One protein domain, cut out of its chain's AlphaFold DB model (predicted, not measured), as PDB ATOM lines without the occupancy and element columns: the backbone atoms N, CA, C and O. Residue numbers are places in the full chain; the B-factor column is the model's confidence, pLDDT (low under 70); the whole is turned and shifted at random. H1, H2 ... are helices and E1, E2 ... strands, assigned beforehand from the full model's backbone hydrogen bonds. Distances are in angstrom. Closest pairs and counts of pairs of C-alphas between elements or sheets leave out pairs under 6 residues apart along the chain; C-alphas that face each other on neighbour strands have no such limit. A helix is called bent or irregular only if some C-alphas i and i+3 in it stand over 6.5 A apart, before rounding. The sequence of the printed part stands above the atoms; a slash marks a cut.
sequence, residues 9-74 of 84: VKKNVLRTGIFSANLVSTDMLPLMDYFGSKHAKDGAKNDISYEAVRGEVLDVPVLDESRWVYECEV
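AT A GLANCE: This is residues 9 to 74 of the 84 residues of the protein "Flavin reductase like domain-containing protein" of Butyrivibrio sp. INlla14 (UniProt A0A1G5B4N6). Two small two-stranded ribbons lie only partly face to face, E1 and E4 in one and the hairpin E2 and E3 in the other, with E3 near E1. H1 sits at one end of E1; H2 sits at the far side, away from both ribbons, and residues 36 to 44, of which 36 and 37 belong to H2, stick out. The 66 printed residues hold two named helices and four named strands, in the order H1, E1, H2, E2, E3, E4, and the class is mixed, helices and strands. Both sheets are antiparallel; the whole is compact, with a radius of gyration of the C-alphas of 12.4 A and spans of 30 by 27 by 15 A.

IN THESE COORDINATES: Find C-alpha 18 at (-13.432, -8.133, -16.808); from there E1, residues 18 to 22, runs 13.5 A. Its neighbour E4, residues 69 to 73, runs 13.3 A to C-alpha 73 at (-10.071, -10.472, -18.973). E2 is residues 52 to 54 and E3 residues 61 to 63, each 6.9 A. H1, residues 9 to 16, spans 10.5 A. H2, residues 26 to 37, begins at C-alpha 26 at (-5.074, 15.292, -24.881) and spans 17.4 A; it is irregular, with C-alphas 27 and 30 7.4 A apart.

HOW THE PARTS SIT: Look first at E1 and E4, antiparallel at 160 degrees, where N 21 and O 70 are 2.8 A apart, within hydrogen-bond range. In the hairpin E2 and E3, at 131 degrees, N 62 and O 53 are 2.8 A apart, within range. The closest C-alphas of E1 and E3 are those of Ser 20 and Val 62, 6.2 A. Those of H1 and E1 are Val 13 and Phe 19, 6.2 A. H1 and H2 are apart. Every O i to N i+4 pair is within hydrogen-bond range in H1, and 6 of 8 in H2.

THE WHOLE: The C-alphas farthest apart, those of Asp 47 and Val 74, are 31.9 A apart. The printed part has no cut. The link from H2 to E2 is long, 14 residues, and there residues 38 to 47 have pLDDT under 70.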
ATOM      1  N   VAL A   9     -14.351   0.348  -8.630       84.31
ATOM      2  CA  VAL A   9     -13.685  -0.316  -9.767       84.31
ATOM      3  C   VAL A   9     -13.032  -1.629  -9.334       84.31
ATOM      4  O   VAL A   9     -13.364  -2.669  -9.881       84.31
ATOM      5  N   LYS A  10     -12.203  -1.616  -8.280       86.69
ATOM      6  CA  LYS A  10     -11.535  -2.822  -7.761       86.69
ATOM      7  C   LYS A  10     -12.536  -3.915  -7.378       86.69
ATOM      8  O   LYS A  10     -12.356  -5.065  -7.747       86.69
ATOM      9  N   LYS A  11     -13.638  -3.556  -6.706       89.50
ATOM     10  CA  LYS A  11     -14.700  -4.522  -6.362       89.50
ATOM     11  C   LYS A  11     -15.373  -5.122  -7.599       89.50
ATOM     12  O   LYS A  11     -15.701  -6.300  -7.591       89.50
ATOM     13  N   ASN A  12     -15.591  -4.322  -8.643       91.25
ATOM     14  CA  ASN A  12     -16.188  -4.802  -9.887       91.25
ATOM     15  C   ASN A  12     -15.246  -5.739 -10.643       91.25
ATOM     16  O   ASN A  12     -15.695  -6.803 -11.052       91.25
ATOM     17  N   VAL A  13     -13.962  -5.391 -10.757       93.81
ATOM     18  CA  VAL A  13     -12.957  -6.248 -11.405       93.81
ATOM     19  C   VAL A  13     -12.827  -7.576 -10.662       93.81
ATOM     20  O   VAL A  13     -12.940  -8.623 -11.281       93.81
ATOM     21  N   LEU A  14     -12.716  -7.556  -9.328       92.31
ATOM     22  CA  LEU A  14     -12.652  -8.789  -8.531       92.31
ATOM     23  C   LEU A  14     -13.924  -9.646  -8.632       92.31
ATOM     24  O   LEU A  14     -13.848 -10.863  -8.519       92.31
ATOM     25  N   ARG A  15     -15.095  -9.026  -8.829       94.38
ATOM     26  CA  ARG A  15     -16.377  -9.735  -8.961       94.38
ATOM     27  C   ARG A  15     -16.601 -10.316 -10.357       94.38
ATOM     28  O   ARG A  15     -17.250 -11.347 -10.470       94.38
ATOM     29  N   THR A  16     -16.173  -9.612 -11.401       96.12
ATOM     30  CA  THR A  16     -16.536  -9.924 -12.797       96.12
ATOM     31  C   THR A  16     -15.389 -10.509 -13.608       96.12
ATOM     32  O   THR A  16     -15.644 -11.167 -14.605       96.12
ATOM     33  N   GLY A  17     -14.140 -10.272 -13.202       97.19
ATOM     34  CA  GLY A  17     -12.959 -10.691 -13.949       97.19
ATOM     35  C   GLY A  17     -12.740  -9.929 -15.257       97.19
ATOM     36  O   GLY A  17     -11.824 -10.284 -15.986       97.19
ATOM     37  N   ILE A  18     -13.529  -8.893 -15.558       97.88
ATOM     38  CA  ILE A  18     -13.432  -8.133 -16.808       97.88
ATOM     39  C   ILE A  18     -13.354  -6.630 -16.542       97.88
ATOM     40  O   ILE A  18     -13.904  -6.118 -15.561       97.88
ATOM     41  N   PHE A  19     -12.638  -5.915 -17.405       97.31
ATOM     42  CA  PHE A  19     -12.543  -4.457 -17.378       97.31
ATOM     43  C   PHE A  19     -12.145  -3.893 -18.740       97.31
ATOM     44  O   PHE A  19     -11.558  -4.589 -19.560       97.31
ATOM     45  N   SER A  20     -12.413  -2.607 -18.952       97.25
ATOM     46  CA  SER A  20     -11.863  -1.849 -20.075       97.25
ATOM     47  C   SER A  20     -10.716  -0.943 -19.612       97.25
ATOM     48  O   SER A  20     -10.842  -0.278 -18.575       97.25
ATOM     49  N   ALA A  21      -9.659  -0.819 -20.405       95.81
ATOM     50  CA  ALA A  21      -8.679   0.257 -20.293       95.81
ATOM     51  C   ALA A  21      -8.837   1.220 -21.477       95.81
ATOM     52  O   ALA A  21      -8.705   0.824 -22.630       95.81
ATOM     53  N   ASN A  22      -9.126   2.485 -21.177       95.12
ATOM     54  CA  ASN A  22      -9.368   3.535 -22.164       95.12
ATOM     55  C   ASN A  22      -8.111   4.410 -22.265       95.12
ATOM     56  O   ASN A  22      -7.661   4.947 -21.246       95.12
ATOM     57  N   LEU A  23      -7.516   4.527 -23.455       95.12
ATOM     58  CA  LEU A  23      -6.320   5.344 -23.657       95.12
ATOM     59  C   LEU A  23      -6.704   6.825 -23.734       95.12
ATOM     60  O   LEU A  23      -7.409   7.246 -24.647       95.12
ATOM     61  N   VAL A  24      -6.196   7.615 -22.790       92.25
ATOM     62  CA  VAL A  24      -6.490   9.049 -22.688       92.25
ATOM     63  C   VAL A  24      -5.718   9.828 -23.756       92.25
ATOM     64  O   VAL A  24      -4.486   9.813 -23.765       92.25
ATOM     65  N   SER A  25      -6.431  10.545 -24.623       91.81
ATOM     66  CA  SER A  25      -5.867  11.570 -25.510       91.81
ATOM     67  C   SER A  25      -5.944  12.970 -24.886       91.81
ATOM     68  O   SER A  25      -6.602  13.189 -23.872       91.81
ATOM     69  N   THR A  26      -5.230  13.943 -25.459       93.31
ATOM     70  CA  THR A  26      -5.074  15.292 -24.881       93.31
ATOM     71  C   THR A  26      -6.401  16.037 -24.685       93.31
ATOM     72  O   THR A  26      -6.563  16.793 -23.732       93.31
ATOM     73  N   ASP A  27      -7.367  15.811 -25.569       89.44
ATOM     74  CA  ASP A  27      -8.739  16.323 -25.491       89.44
ATOM     75  C   ASP A  27      -9.563  15.691 -24.356       89.44
ATOM     76  O   ASP A  27     -10.526  16.294 -23.889       89.44
ATOM     77  N   MET A  28      -9.150  14.530 -23.846       91.00
ATOM     78  CA  MET A  28      -9.796  13.839 -22.728       91.00
ATOM     79  C   MET A  28      -9.232  14.243 -21.358       91.00
ATOM     80  O   MET A  28      -9.702  13.741 -20.337       91.00
ATOM     81  N   LEU A  29      -8.237  15.136 -21.287       90.00
ATOM     82  CA  LEU A  29      -7.636  15.550 -20.012       90.00
ATOM     83  C   LEU A  29      -8.658  16.123 -19.008       90.00
ATOM     84  O   LEU A  29      -8.626  15.687 -17.857       90.00
ATOM     85  N   PRO A  30      -9.623  16.987 -19.396       87.56
ATOM     86  CA  PRO A  30     -10.656  17.452 -18.464       87.56
ATOM     87  C   PRO A  30     -11.513  16.308 -17.904       87.56
ATOM     88  O   PRO A  30     -11.870  16.304 -16.725       87.56
ATOM     89  N   LEU A  31     -11.814  15.307 -18.739       85.88
ATOM     90  CA  LEU A  31     -12.562  14.116 -18.341       85.88
ATOM     91  C   LEU A  31     -11.734  13.215 -17.405       85.88
ATOM     92  O   LEU A  31     -12.263  12.662 -16.439       85.88
ATOM     93  N   MET A  32     -10.425  13.105 -17.641       86.62
ATOM     94  CA  MET A  32      -9.495  12.382 -16.770       86.62
ATOM     95  C   MET A  32      -9.404  13.044 -15.391       86.62
ATOM     96  O   MET A  32      -9.618  12.371 -14.376       86.62
ATOM     97  N   ASP A  33      -9.192  14.362 -15.348       85.25
ATOM     98  CA  ASP A  33      -9.158  15.142 -14.107       85.25
ATOM     99  C   ASP A  33     -10.462  14.983 -13.325       85.25
ATOM    100  O   ASP A  33     -10.464  14.797 -12.103       85.25
ATOM    101  N   TYR A  34     -11.588  14.968 -14.035       83.25
ATOM    102  CA  TYR A  34     -12.899  14.733 -13.456       83.25
ATOM    103  C   TYR A  34     -13.041  13.343 -12.822       83.25
ATOM    104  O   TYR A  34     -13.511  13.215 -11.682       83.25
ATOM    105  N   PHE A  35     -12.606  12.286 -13.514       82.25
ATOM    106  CA  PHE A  35     -12.626  10.930 -12.966       82.25
ATOM    107  C   PHE A  35     -11.659  10.738 -11.794       82.25
ATOM    108  O   PHE A  35     -11.983   9.971 -10.880       82.25
ATOM    109  N   GLY A  36     -10.524  11.442 -11.791       78.19
ATOM    110  CA  GLY A  36      -9.540  11.427 -10.708       78.19
ATOM    111  C   GLY A  36      -9.980  12.195  -9.457       78.19
ATOM    112  O   GLY A  36      -9.678  11.767  -8.343       78.19
ATOM    113  N   SER A  37     -10.734  13.285  -9.627       70.25
ATOM    114  CA  SER A  37     -11.035  14.243  -8.550       70.25
ATOM    115  C   SER A  37     -12.381  14.029  -7.853       70.25
ATOM    116  O   SER A  37     -12.573  14.496  -6.732       70.25
ATOM    117  N   LYS A  38     -13.339  13.339  -8.487       65.06
ATOM    118  CA  LYS A  38     -14.695  13.155  -7.936       65.06
ATOM    119  C   LYS A  38     -14.898  11.748  -7.386       65.06
ATOM    120  O   LYS A  38     -14.839  10.751  -8.120       65.06
ATOM    121  N   HIS A  39     -15.238  11.644  -6.102       60.19
ATOM    122  CA  HIS A  39     -15.621  10.370  -5.512       60.19
ATOM    123  C   HIS A  39     -17.078  10.043  -5.851       60.19
ATOM    124  O   HIS A  39     -17.949  10.903  -5.886       60.19
ATOM    125  N   ALA A  40     -17.394   8.756  -6.014       54.62
ATOM    126  CA  ALA A  40     -18.761   8.292  -6.290       54.62
ATOM    127  C   ALA A  40     -19.801   8.645  -5.196       54.62
ATOM    128  O   ALA A  40     -20.975   8.340  -5.358       54.62
ATOM    129  N   LYS A  41     -19.365   9.226  -4.069       51.69
ATOM    130  CA  LYS A  41     -20.204   9.672  -2.947       51.69
ATOM    131  C   LYS A  41     -20.677  11.129  -3.089       51.69
ATOM    132  O   LYS A  41     -21.515  11.540  -2.299       51.69
ATOM    133  N   ASP A  42     -20.154  11.881  -4.061       56.53
ATOM    134  CA  ASP A  42     -20.346  13.337  -4.167       56.53
ATOM    135  C   ASP A  42     -21.590  13.736  -4.994       56.53
ATOM    136  O   ASP A  42     -21.764  14.901  -5.335       56.53
ATOM    137  N   GLY A  43     -22.478  12.784  -5.306       55.59
ATOM    138  CA  GLY A  43     -23.701  13.019  -6.083       55.59
ATOM    139  C   GLY A  43     -23.585  12.625  -7.558       55.59
ATOM    140  O   GLY A  43     -22.679  11.886  -7.954       55.59
ATOM    141  N   ALA A  44     -24.560  13.062  -8.361       55.25
ATOM    142  CA  ALA A  44     -24.621  12.758  -9.787       55.25
ATOM    143  C   ALA A  44     -23.456  13.425 -10.532       55.25
ATOM    144  O   ALA A  44     -23.140  14.596 -10.313       55.25
ATOM    145  N   LYS A  45     -22.791  12.650 -11.391       56.44
ATOM    146  CA  LYS A  45     -21.590  13.072 -12.101       56.44
ATOM    147  C   LYS A  45     -21.931  13.893 -13.356       56.44
ATOM    148  O   LYS A  45     -21.731  13.413 -14.462       56.44
ATOM    149  N   ASN A  46     -22.472  15.098 -13.166       58.59
ATOM    150  CA  ASN A  46     -23.108  15.869 -14.246       58.59
ATOM    151  C   ASN A  46     -22.307  17.105 -14.702       58.59
ATOM    152  O   ASN A  46     -22.762  17.816 -15.592       58.59
ATOM    153  N   ASP A  47     -21.149  17.387 -14.092       67.62
ATOM    154  CA  ASP A  47     -20.343  18.579 -14.429       67.62
ATOM    155  C   ASP A  47     -19.658  18.456 -15.804       67.62
ATOM    156  O   ASP A  47     -19.283  19.464 -16.397       67.62
ATOM    157  N   ILE A  48     -19.479  17.229 -16.307       74.56
ATOM    158  CA  ILE A  48     -18.909  16.942 -17.625       74.56
ATOM    159  C   ILE A  48     -19.806  15.922 -18.321       74.56
ATOM    160  O   ILE A  48     -20.117  14.877 -17.748       74.56
ATOM    161  N   SER A  49     -20.212  16.233 -19.552       80.75
ATOM    162  CA  SER A  49     -20.885  15.277 -20.431       80.75
ATOM    163  C   SER A  49     -19.863  14.259 -20.922       80.75
ATOM    164  O   SER A  49     -18.847  14.652 -21.490       80.75
ATOM    165  N   TYR A  50     -20.136  12.980 -20.689       85.94
ATOM    166  CA  TYR A  50     -19.409  11.868 -21.291       85.94
ATOM    167  C   TYR A  50     -20.374  10.721 -21.561       85.94
ATOM    168  O   TYR A  50     -21.363  10.564 -20.834       85.94
ATOM    169  N   GLU A  51     -20.077   9.907 -22.566       90.06
ATOM    170  CA  GLU A  51     -20.867   8.722 -22.880       90.06
ATOM    171  C   GLU A  51     -20.104   7.438 -22.544       90.06
ATOM    172  O   GLU A  51     -18.934   7.257 -22.875       90.06
ATOM    173  N   ALA A  52     -20.780   6.533 -21.833       92.12
ATOM    174  CA  ALA A  52     -20.287   5.188 -21.586       92.12
ATOM    175  C   ALA A  52     -21.150   4.202 -22.371       92.12
ATOM    176  O   ALA A  52     -22.316   3.988 -22.028       92.12
ATOM    177  N   VAL A  53     -20.565   3.592 -23.395       95.25
ATOM    178  CA  VAL A  53     -21.218   2.587 -24.236       95.25
ATOM    179  C   VAL A  53     -20.776   1.183 -23.826       95.25
ATOM    180  O   VAL A  53     -19.874   1.005 -23.003       95.25
ATOM    181  N   ARG A  54     -21.457   0.160 -24.339       97.00
ATOM    182  CA  ARG A  54     -21.072  -1.235 -24.102       97.00
ATOM    183  C   ARG A  54     -19.884  -1.597 -24.995       97.00
ATOM    184  O   ARG A  54     -19.888  -1.224 -26.162       97.00
ATOM    185  N   GLY A  55     -18.925  -2.338 -24.446       96.62
ATOM    186  CA  GLY A  55     -17.826  -2.934 -25.201       96.62
ATOM    187  C   GLY A  55     -18.314  -3.852 -26.322       96.62
ATOM    188  O   GLY A  55     -19.431  -4.381 -26.283       96.62
ATOM    189  N   GLU A  56     -17.467  -4.020 -27.332       96.94
ATOM    190  CA  GLU A  56     -17.760  -4.818 -28.520       96.94
ATOM    191  C   GLU A  56     -17.555  -6.319 -28.275       96.94
ATOM    192  O   GLU A  56     -18.240  -7.141 -28.888       96.94
ATOM    193  N   VAL A  57     -16.628  -6.688 -27.383       97.69
ATOM    194  CA  VAL A  57     -16.206  -8.080 -27.150       97.69
ATOM    195  C   VAL A  57     -16.656  -8.586 -25.779       97.69
ATOM    196  O   VAL A  57     -17.144  -9.711 -25.656       97.69
ATOM    197  N   LEU A  58     -16.511  -7.766 -24.740       97.88
ATOM    198  CA  LEU A  58     -16.809  -8.067 -23.345       97.88
ATOM    199  C   LEU A  58     -17.923  -7.159 -22.813       97.88
ATOM    200  O   LEU A  58     -18.108  -6.022 -23.239       97.88
ATOM    201  N   ASP A  59     -18.639  -7.643 -21.796       97.06
ATOM    202  CA  ASP A  59     -19.687  -6.879 -21.110       97.06
ATOM    203  C   ASP A  59     -19.101  -5.839 -20.135       97.06
ATOM    204  O   ASP A  59     -19.250  -5.928 -18.913       97.06
ATOM    205  N   VAL A  60     -18.377  -4.864 -20.682       96.31
ATOM    206  CA  VAL A  60     -17.711  -3.783 -19.946       96.31
ATOM    207  C   VAL A  60     -18.123  -2.419 -20.500       96.31
ATOM    208  O   VAL A  60     -18.388  -2.304 -21.694       96.31
ATOM    209  N   PRO A  61     -18.199  -1.368 -19.666       95.25
ATOM    210  CA  PRO A  61     -18.414  -0.018 -20.167       95.25
ATOM    211  C   PRO A  61     -17.131   0.522 -20.808       95.25
ATOM    212  O   PRO A  61     -16.068   0.410 -20.202       95.25
ATOM    213  N   VAL A  62     -17.237   1.165 -21.964       95.75
ATOM    214  CA  VAL A  62     -16.140   1.860 -22.657       95.75
ATOM    215  C   VAL A  62     -16.528   3.325 -22.858       95.75
ATOM    216  O   VAL A  62     -17.715   3.631 -22.952       95.75
ATOM    217  N   LEU A  63     -15.562   4.244 -22.843       94.38
ATOM    218  CA  LEU A  63     -15.849   5.664 -23.069       94.38
ATOM    219  C   LEU A  63     -15.906   5.920 -24.574       94.38
ATOM    220  O   LEU A  63     -14.919   5.636 -25.252       94.38
ATOM    221  N   ASP A  64     -17.011   6.474 -25.068       92.56
ATOM    222  CA  ASP A  64     -17.199   6.750 -26.502       92.56
ATOM    223  C   ASP A  64     -16.140   7.730 -27.041       92.56
ATOM    224  O   ASP A  64     -15.672   7.627 -28.171       92.56
ATOM    225  N   GLU A  65     -15.648   8.626 -26.182       90.19
ATOM    226  CA  GLU A  65     -14.592   9.581 -26.519       90.19
ATOM    227  C   GLU A  65     -13.208   8.924 -26.685       90.19
ATOM    228  O   GLU A  65     -12.259   9.567 -27.145       90.19
ATOM    229  N   SER A  66     -13.051   7.652 -26.300       92.50
ATOM    230  CA  SER A  66     -11.765   6.956 -26.366       92.50
ATOM    231  C   SER A  66     -11.468   6.457 -27.766       92.50
ATOM    232  O   SER A  66     -12.111   5.552 -28.282       92.50
ATOM    233  N   ARG A  67     -10.379   6.961 -28.345       92.81
ATOM    234  CA  ARG A  67      -9.900   6.511 -29.662       92.81
ATOM    235  C   ARG A  67      -9.328   5.094 -29.640       92.81
ATOM    236  O   ARG A  67      -9.256   4.451 -30.680       92.81
ATOM    237  N   TRP A  68      -8.865   4.646 -28.473       95.19
ATOM    238  CA  TRP A  68      -8.309   3.313 -28.272       95.19
ATOM    239  C   TRP A  68      -8.803   2.741 -26.952       95.19
ATOM    240  O   TRP A  68      -8.617   3.341 -25.888       95.19
ATOM    241  N   VAL A  69      -9.393   1.555 -27.038       97.00
ATOM    242  CA  VAL A  69      -9.943   0.820 -25.905       97.00
ATOM    243  C   VAL A  69      -9.381  -0.594 -25.925       97.00
ATOM    244  O   VAL A  69      -9.355  -1.247 -26.964       97.00
ATOM    245  N   TYR A  70      -8.932  -1.065 -24.765       97.62
ATOM    246  CA  TYR A  70      -8.618  -2.469 -24.537       97.62
ATOM    247  C   TYR A  70      -9.704  -3.082 -23.665       97.62
ATOM    248  O   TYR A  70      -9.940  -2.610 -22.552       97.62
ATOM    249  N   GLU A  71     -10.332  -4.145 -24.148       98.00
ATOM    250  CA  GLU A  71     -11.262  -4.963 -23.375       98.00
ATOM    251  C   GLU A  71     -10.511  -6.185 -22.845       98.00
ATOM    252  O   GLU A  71      -9.931  -6.955 -23.611       98.00
ATOM    253  N   CYS A  72     -10.457  -6.321 -21.522       98.12
ATOM    254  CA  CYS A  72      -9.525  -7.214 -20.850       98.12
ATOM    255  C   CYS A  72     -10.238  -8.199 -19.926       98.12
ATOM    256  O   CYS A  72     -11.070  -7.809 -19.102       98.12
ATOM    257  N   GLU A  73      -9.798  -9.454 -19.983       98.38
ATOM    258  CA  GLU A  73     -10.071 -10.472 -18.973       98.38
ATOM    259  C   GLU A  73      -8.893 -10.571 -17.993       98.38
ATOM    260  O   GLU A  73      -7.719 -10.489 -18.366       98.38
ATOM    261  N   VAL A  74      -9.192 -10.750 -16.710       97.12
ATOM    262  CA  VAL A  74      -8.185 -10.931 -15.666       97.12
ATOM    263  C   VAL A  74      -7.618 -12.344 -15.762       97.12
ATOM    264  O   VAL A  74      -8.246 -13.308 -15.334       97.12
TER     265      VAL A  74